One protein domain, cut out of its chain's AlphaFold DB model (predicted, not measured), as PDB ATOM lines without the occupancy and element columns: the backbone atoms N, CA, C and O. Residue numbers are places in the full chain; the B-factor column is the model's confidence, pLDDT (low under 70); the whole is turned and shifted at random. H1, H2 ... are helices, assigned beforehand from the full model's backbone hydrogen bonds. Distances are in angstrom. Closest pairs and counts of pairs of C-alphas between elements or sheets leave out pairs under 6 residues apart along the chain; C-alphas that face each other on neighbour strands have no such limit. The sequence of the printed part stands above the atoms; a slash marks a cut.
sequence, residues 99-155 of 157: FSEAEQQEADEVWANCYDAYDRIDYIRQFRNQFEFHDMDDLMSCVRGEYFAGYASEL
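What this domain is: This is residues 99 to 155 of the 157 residues of an uncharacterized protein of Candidatus Pacearchaeota archaeon (UniProt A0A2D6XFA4). A long helix, H1, runs toward a V made by two shorter helices, H2 and H3; the V is narrow near Arg 120 and Val 143, close to the last turns of H1, and residues 127 to 135 bridge its wide side. From H3 the backbone folds back, and the short helix H4 packs on H1 at residues 103 to 107. The printed part has 57 residues with four named helices, H1 to H4 in chain order, and no named strand; the class is all helix. It is compact, with a radius of gyration of the C-alphas of 10.3 A and spans of 28 by 22 by 20 A.

How they stand to each other: H1, residues 99 to 114, is close to but not clearly touching H2, residues 117 to 126; their closest C-alphas, of Trp 111 and Arg 120, are 7.7 A apart. They run opposite ways at a steep tilt of 55 degrees. H2 and H3, residues 136 to 144, touch, with the closest C-alphas, of Arg 120 and Val 143, 5.8 A apart, at a steep tilt of 61 degrees, opposite ways. H1 and H3 are close but not clearly touching, with the closest C-alphas, of Ala 112 and Arg 144, 7.9 A apart. H4, residues 152 to 155, touches H1 at residues 103 to 107 alone; the closest C-alphas, of Ala 107 and Ala 152, are 5.2 A apart. H4 is apart from H2 and H3. In H1, H2 and H3 every O i to N i+4 pair is within hydrogen-bond range; H4 is too short for such a pair.

Where its parts are: H1 begins at C-alpha 99 (128.564, 168.343, 49.194) and is 21.7 A long. H2 measures 14.4 A, H3 12.2 A and H4 5.4 A. H4 ends at C-alpha 155 (121.717, 180.338, 55.031).

The domain as a whole: The two C-alphas farthest apart, of Phe 99 and Tyr 118, are 29.4 A apart. The printed part has no cut, and no link is long. The mean pLDDT of the printed part is 95.7, and no printed residue is under 70.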
ATOM      1  N   PHE A  99     129.827 167.696  48.880       96.94
ATOM      2  CA  PHE A  99     128.564 168.343  49.194       96.94
ATOM      3  C   PHE A  99     128.757 169.481  50.205       96.94
ATOM      4  O   PHE A  99     128.358 170.609  49.929       96.94
ATOM      5  N   SER A 100     129.457 169.225  51.313       95.38
ATOM      6  CA  SER A 100     129.732 170.247  52.330       95.38
ATOM      7  C   SER A 100     130.556 171.424  51.790       95.38
ATOM      8  O   SER A 100     130.315 172.563  52.186       95.38
ATOM      9  N   GLU A 101     131.512 171.176  50.891       96.19
ATOM     10  CA  GLU A 101     132.283 172.233  50.224       96.19
ATOM     11  C   GLU A 101     131.388 173.090  49.317       96.19
ATOM     12  O   GLU A 101     131.462 174.318  49.369       96.19
ATOM     13  N   ALA A 102     130.498 172.459  48.544       96.19
ATOM     14  CA  ALA A 102     129.547 173.161  47.686       96.19
ATOM     15  C   ALA A 102     128.551 174.011  48.493       96.19
ATOM     16  O   ALA A 102     128.274 175.149  48.113       96.19
ATOM     17  N   GLU A 103     128.051 173.500  49.627       96.56
ATOM     18  CA  GLU A 103     127.201 174.273  50.542       96.56
ATOM     19  C   GLU A 103     127.929 175.515  51.056       96.56
ATOM     20  O   GLU A 103     127.383 176.619  51.028       96.56
ATOM     21  N   GLN A 104     129.175 175.345  51.502       96.50
ATOM     22  CA  GLN A 104     129.968 176.454  52.013       96.50
ATOM     23  C   GLN A 104     130.228 177.504  50.930       96.50
ATOM     24  O   GLN A 104     130.067 178.695  51.188       96.50
ATOM     25  N   GLN A 105     130.579 177.077  49.716       96.19
ATOM     26  CA  GLN A 105     130.812 177.992  48.605       96.19
ATOM     27  C   GLN A 105     129.551 178.796  48.257       96.19
ATOM     28  O   GLN A 105     129.622 180.009  48.070       96.19
ATOM     29  N   GLU A 106     128.385 178.152  48.195       96.56
ATOM     30  CA  GLU A 106     127.132 178.855  47.911       96.56
ATOM     31  C   GLU A 106     126.743 179.811  49.040       96.56
ATOM     32  O   GLU A 106     126.301 180.932  48.777       96.56
ATOM     33  N   ALA A 107     126.968 179.418  50.295       96.81
ATOM     34  CA  ALA A 107     126.769 180.301  51.435       96.81
ATOM     35  C   ALA A 107     127.689 181.529  51.364       96.81
ATOM     36  O   ALA A 107     127.217 182.649  51.572       96.81
ATOM     37  N   ASP A 108     128.964 181.352  51.008       97.06
ATOM     38  CA  ASP A 108     129.913 182.449  50.798       97.06
ATOM     39  C   ASP A 108     129.431 183.396  49.685       97.06
ATOM     40  O   ASP A 108     129.437 184.619  49.854       97.06
ATOM     41  N   GLU A 109     128.953 182.850  48.565       96.12
ATOM     42  CA  GLU A 109     128.436 183.628  47.437       96.12
ATOM     43  C   GLU A 109     127.167 184.409  47.798       96.12
ATOM     44  O   GLU A 109     127.066 185.604  47.490       96.12
ATOM     45  N   VAL A 110     126.206 183.776  48.476       95.81
ATOM     46  CA  VAL A 110     124.983 184.429  48.967       95.81
ATOM     47  C   VAL A 110     125.343 185.524  49.965       95.81
ATOM     48  O   VAL A 110     124.864 186.656  49.860       95.81
ATOM     49  N   TRP A 111     126.235 185.230  50.906       97.19
ATOM     50  CA  TRP A 111     126.680 186.178  51.916       97.19
ATOM     51  C   TRP A 111     127.364 187.403  51.299       97.19
ATOM     52  O   TRP A 111     127.077 188.544  51.682       97.19
ATOM     53  N   ALA A 112     128.223 187.189  50.302       96.88
ATOM     54  CA  ALA A 112     128.951 188.238  49.599       96.88
ATOM     55  C   ALA A 112     128.044 189.115  48.718       96.88
ATOM     56  O   ALA A 112     128.235 190.334  48.667       96.88
ATOM     57  N   ASN A 113     127.056 188.521  48.042       96.50
ATOM     58  CA  ASN A 113     126.309 189.195  46.976       96.50
ATOM     59  C   ASN A 113     124.891 189.639  47.362       96.50
ATOM     60  O   ASN A 113     124.355 190.550  46.727       96.50
ATOM     61  N   CYS A 114     124.272 189.020  48.370       94.88
ATOM     62  CA  CYS A 114     122.872 189.274  48.730       94.88
ATOM     63  C   CYS A 114     122.691 190.089  50.014       94.88
ATOM     64  O   CYS A 114     121.591 190.583  50.250       94.88
ATOM     65  N   TYR A 115     123.746 190.257  50.813       94.69
ATOM     66  CA  TYR A 115     123.716 191.001  52.072       94.69
ATOM     67  C   TYR A 115     124.710 192.156  52.038       94.69
ATOM     68  O   TYR A 115     125.825 192.000  51.540       94.69
ATOM     69  N   ASP A 116     124.341 193.307  52.597       96.25
ATOM     70  CA  ASP A 116     125.300 194.382  52.839       96.25
ATOM     71  C   ASP A 116     125.970 194.256  54.222       96.25
ATOM     72  O   ASP A 116     125.660 193.376  55.024       96.25
ATOM     73  N   ALA A 117     126.935 195.128  54.522       95.88
ATOM     74  CA  ALA A 117     127.663 195.058  55.789       95.88
ATOM     75  C   ALA A 117     126.763 195.225  57.031       95.88
ATOM     76  O   ALA A 117     127.085 194.676  58.084       95.88
ATOM     77  N   TYR A 118     125.664 195.979  56.937       96.62
ATOM     78  CA  TYR A 118     124.728 196.152  58.046       96.62
ATOM     79  C   TYR A 118     123.864 194.908  58.218       96.62
ATOM     80  O   TYR A 118     123.773 194.405  59.339       96.62
ATOM     81  N   ASP A 119     123.325 194.371  57.122       97.31
ATOM     82  CA  ASP A 119     122.522 193.148  57.157       97.31
ATOM     83  C   ASP A 119     123.331 191.980  57.737       97.31
ATOM     84  O   ASP A 119     122.841 191.235  58.585       97.31
ATOM     85  N   ARG A 120     124.610 191.864  57.357       97.25
ATOM     86  CA  ARG A 120     125.527 190.844  57.888       97.25
ATOM     87  C   ARG A 120     125.751 190.979  59.389       97.25
ATOM     88  O   ARG A 120     125.722 189.984  60.112       97.25
ATOM     89  N   ILE A 121     125.961 192.201  59.884       96.88
ATOM     90  CA  ILE A 121     126.117 192.456  61.326       96.88
ATOM     91  C   ILE A 121     124.845 192.062  62.080       96.88
ATOM     92  O   ILE A 121     124.932 191.448  63.148       96.88
ATOM     93  N   ASP A 122     123.678 192.418  61.550       97.62
ATOM     94  CA  ASP A 122     122.402 192.115  62.189       97.62
ATOM     95  C   ASP A 122     122.101 190.611  62.162       97.62
ATOM     96  O   ASP A 122     121.718 190.059  63.196       97.62
ATOM     97  N   TYR A 123     122.403 189.923  61.058       96.69
ATOM     98  CA  TYR A 123     122.313 188.465  60.960       96.69
ATOM     99  C   TYR A 123     123.234 187.779  61.981       96.69
ATOM    100  O   TYR A 123     122.771 186.961  62.777       96.69
ATOM    101  N   ILE A 124     124.516 188.166  62.055       96.50
ATOM    102  CA  ILE A 124     125.475 187.615  63.035       96.50
ATOM    103  C   ILE A 124     124.981 187.822  64.475       96.50
ATOM    104  O   ILE A 124     125.169 186.960  65.334       96.50
ATOM    105  N   ARG A 125     124.359 188.966  64.777       96.19
ATOM    106  CA  ARG A 125     123.800 189.237  66.111       96.19
ATOM    107  C   ARG A 125     122.590 188.369  66.414       96.19
ATOM    108  O   ARG A 125     122.484 187.864  67.531       96.19
ATOM    109  N   GLN A 126     121.685 188.226  65.449       96.94
ATOM    110  CA  GLN A 126     120.462 187.446  65.595       96.94
ATOM    111  C   GLN A 126     120.762 185.952  65.757       96.94
ATOM    112  O   GLN A 126     120.176 185.304  66.622       96.94
ATOM    113  N   PHE A 127     121.707 185.433  64.976       95.75
ATOM    114  CA  PHE A 127     122.033 184.011  64.893       95.75
ATOM    115  C   PHE A 127     123.415 183.696  65.467       95.75
ATOM    116  O   PHE A 127     124.121 182.815  64.987       95.75
ATOM    117  N   ARG A 128     123.832 184.410  66.523       94.06
ATOM    118  CA  ARG A 128     125.202 184.342  67.063       94.06
ATOM    119  C   ARG A 128     125.692 182.923  67.364       94.06
ATOM    120  O   ARG A 128     126.895 182.698  67.302       94.06
ATOM    121  N   ASN A 129     124.792 181.999  67.700       94.81
ATOM    122  CA  ASN A 129     125.088 180.597  67.998       94.81
ATOM    123  C   ASN A 129     125.485 179.754  66.775       94.81
ATOM    124  O   ASN A 129     126.014 178.670  66.978       94.81
ATOM    125  N   GLN A 130     125.216 180.218  65.553       94.25
ATOM    126  CA  GLN A 130     125.628 179.541  64.320       94.25
ATOM    127  C   GLN A 130     127.067 179.883  63.920       94.25
ATOM    128  O   GLN A 130     127.648 179.186  63.102       94.25
ATOM    129  N   PHE A 131     127.633 180.957  64.478       95.62
ATOM    130  CA  PHE A 131     128.946 181.465  64.096       95.62
ATOM    131  C   PHE A 131     130.008 181.086  65.122       95.62
ATOM    132  O   PHE A 131     129.837 181.302  66.328       95.62
ATOM    133  N   GLU A 132     131.171 180.671  64.646       93.19
ATOM    134  CA  GLU A 132     132.382 180.574  65.453       93.19
ATOM    135  C   GLU A 132     133.445 181.476  64.833       93.19
ATOM    136  O   GLU A 132     133.748 181.365  63.655       93.19
ATOM    137  N   PHE A 133     133.972 182.408  65.631       96.06
ATOM    138  CA  PHE A 133     135.038 183.311  65.199       96.06
ATOM    139  C   PHE A 133     136.260 183.053  66.062       96.06
ATOM    140  O   PHE A 133     136.153 183.038  67.296       96.06
ATOM    141  N   HIS A 134     137.410 182.868  65.429       93.69
ATOM    142  CA  HIS A 134     138.665 182.609  66.127       93.69
ATOM    143  C   HIS A 134     139.279 183.885  66.707       93.69
ATOM    144  O   HIS A 134     139.844 183.859  67.805       93.69
ATOM    145  N   ASP A 135     139.134 185.008  66.007       95.50
ATOM    146  CA  ASP A 135     139.619 186.314  66.437       95.50
ATOM    147  C   ASP A 135     138.778 187.466  65.853       95.50
ATOM    148  O   ASP A 135     137.686 187.280  65.313       95.50
ATOM    149  N   MET A 136     139.248 188.698  66.057       94.81
ATOM    150  CA  MET A 136     138.557 189.887  65.567       94.81
ATOM    151  C   MET A 136     138.714 190.067  64.054       94.81
ATOM    152  O   MET A 136     137.806 190.608  63.427       94.81
ATOM    153  N   ASP A 137     139.839 189.651  63.473       96.81
ATOM    154  CA  ASP A 137     140.057 189.759  62.031       96.81
ATOM    155  C   ASP A 137     139.094 188.819  61.300       96.81
ATOM    156  O   ASP A 137     138.450 189.240  60.344       96.81
ATOM    157  N   ASP A 138     138.886 187.624  61.847       95.94
ATOM    158  CA  ASP A 138     137.926 186.617  61.401       95.94
ATOM    159  C   ASP A 138     136.489 187.170  61.350       95.94
ATOM    160  O   ASP A 138     135.826 187.174  60.308       95.94
ATOM    161  N   LEU A 139     136.042 187.782  62.455       96.12
ATOM    162  CA  LEU A 139     134.755 188.480  62.514       96.12
ATOM    163  C   LEU A 139     134.660 189.589  61.456       96.12
ATOM    164  O   LEU A 139     133.625 189.750  60.807       96.12
ATOM    165  N   MET A 140     135.716 190.388  61.297       97.19
ATOM    166  CA  MET A 140     135.710 191.512  60.364       97.19
ATOM    167  C   MET A 140     135.709 191.053  58.903       97.19
ATOM    168  O   MET A 140     135.025 191.682  58.095       97.19
ATOM    169  N   SER A 141     136.419 189.978  58.565       97.19
ATOM    170  CA  SER A 141     136.387 189.350  57.240       97.19
ATOM    171  C   SER A 141     134.997 188.804  56.923       97.19
ATOM    172  O   SER A 141     134.460 189.093  55.849       97.19
ATOM    173  N   CYS A 142     134.343 188.150  57.887       96.69
ATOM    174  CA  CYS A 142     132.963 187.709  57.715       96.69
ATOM    175  C   CYS A 142     132.001 188.894  57.503       96.69
ATOM    176  O   CYS A 142     131.232 188.906  56.546       96.69
ATOM    177  N   VAL A 143     132.093 189.967  58.297       96.69
ATOM    178  CA  VAL A 143     131.267 191.182  58.108       96.69
ATOM    179  C   VAL A 143     131.515 191.856  56.749       96.69
ATOM    180  O   VAL A 143     130.591 192.391  56.128       96.69
ATOM    181  N   ARG A 144     132.753 191.824  56.245       96.88
ATOM    182  CA  ARG A 144     133.096 192.347  54.912       96.88
ATOM    183  C   ARG A 144     132.545 191.493  53.772       96.88
ATOM    184  O   ARG A 144     132.480 191.992  52.650       96.88
ATOM    185  N   GLY A 145     132.071 190.282  54.061       96.31
ATOM    186  CA  GLY A 145     131.579 189.338  53.063       96.31
ATOM    187  C   GLY A 145     132.706 188.630  52.324       96.31
ATOM    188  O   GLY A 145     132.532 188.289  51.163       96.31
ATOM    189  N   GLU A 146     133.871 188.476  52.960       96.69
ATOM    190  CA  GLU A 146     134.983 187.708  52.387       96.69
ATOM    191  C   GLU A 146     134.693 186.199  52.428       96.69
ATOM    192  O   GLU A 146     135.088 185.494  51.507       96.69
ATOM    193  N   TYR A 147     133.994 185.732  53.468       95.81
ATOM    194  CA  TYR A 147     133.460 184.372  53.605       95.81
ATOM    195  C   TYR A 147     132.342 184.341  54.676       95.81
ATOM    196  O   TYR A 147     132.175 185.297  55.448       95.81
ATOM    197  N   PHE A 148     131.567 183.262  54.736       96.56
ATOM    198  CA  PHE A 148     130.508 183.017  55.711       96.56
ATOM    199  C   PHE A 148     130.985 182.056  56.811       96.56
ATOM    200  O   PHE A 148     131.248 180.888  56.562       96.56
ATOM    201  N   ALA A 149     131.072 182.529  58.058       95.25
ATOM    202  CA  ALA A 149     131.562 181.727  59.192       95.25
ATOM    203  C   ALA A 149     130.455 180.962  59.951       95.25
ATOM    204  O   ALA A 149     130.673 180.503  61.075       95.25
ATOM    205  N   GLY A 150     129.238 180.937  59.404       93.88
ATOM    206  CA  GLY A 150     128.084 180.275  60.004       93.88
ATOM    207  C   GLY A 150     127.881 178.852  59.481       93.88
ATOM    208  O   GLY A 150     128.647 178.358  58.660       93.88
ATOM    209  N   TYR A 151     126.804 178.197  59.910       93.75
ATOM    210  CA  TYR A 151     126.374 176.933  59.307       93.75
ATOM    211  C   TYR A 151     125.750 177.199  57.936       93.75
ATOM    212  O   TYR A 151     124.670 177.782  57.862       93.75
ATOM    213  N   ALA A 152     126.430 176.797  56.858       93.38
ATOM    214  CA  ALA A 152     126.017 177.064  55.477       93.38
ATOM    215  C   ALA A 152     124.559 176.669  55.197       93.38
ATOM    216  O   ALA A 152     123.798 177.459  54.637       93.38
ATOM    217  N   SER A 153     124.144 175.500  55.690       90.31
ATOM    218  CA  SER A 153     122.784 174.974  55.552       90.31
ATOM    219  C   SER A 153     121.694 175.887  56.128       90.31
ATOM    220  O   SER A 153     120.581 175.897  55.621       90.31
ATOM    221  N   GLU A 154     121.987 176.710  57.140       91.00
ATOM    222  CA  GLU A 154     121.016 177.656  57.715       91.00
ATOM    223  C   GLU A 154     120.836 178.921  56.855       91.00
ATOM    224  O   GLU A 154     119.864 179.659  57.033       91.00
ATOM    225  N   LEU A 155     121.771 179.190  55.936       91.94
ATOM    226  CA  LEU A 155     121.717 180.338  55.031       91.94
ATOM    227  C   LEU A 155     121.095 179.988  53.674       91.94
ATOM    228  O   LEU A 155     120.392 180.827  53.110       91.94
TER     229      LEU A 155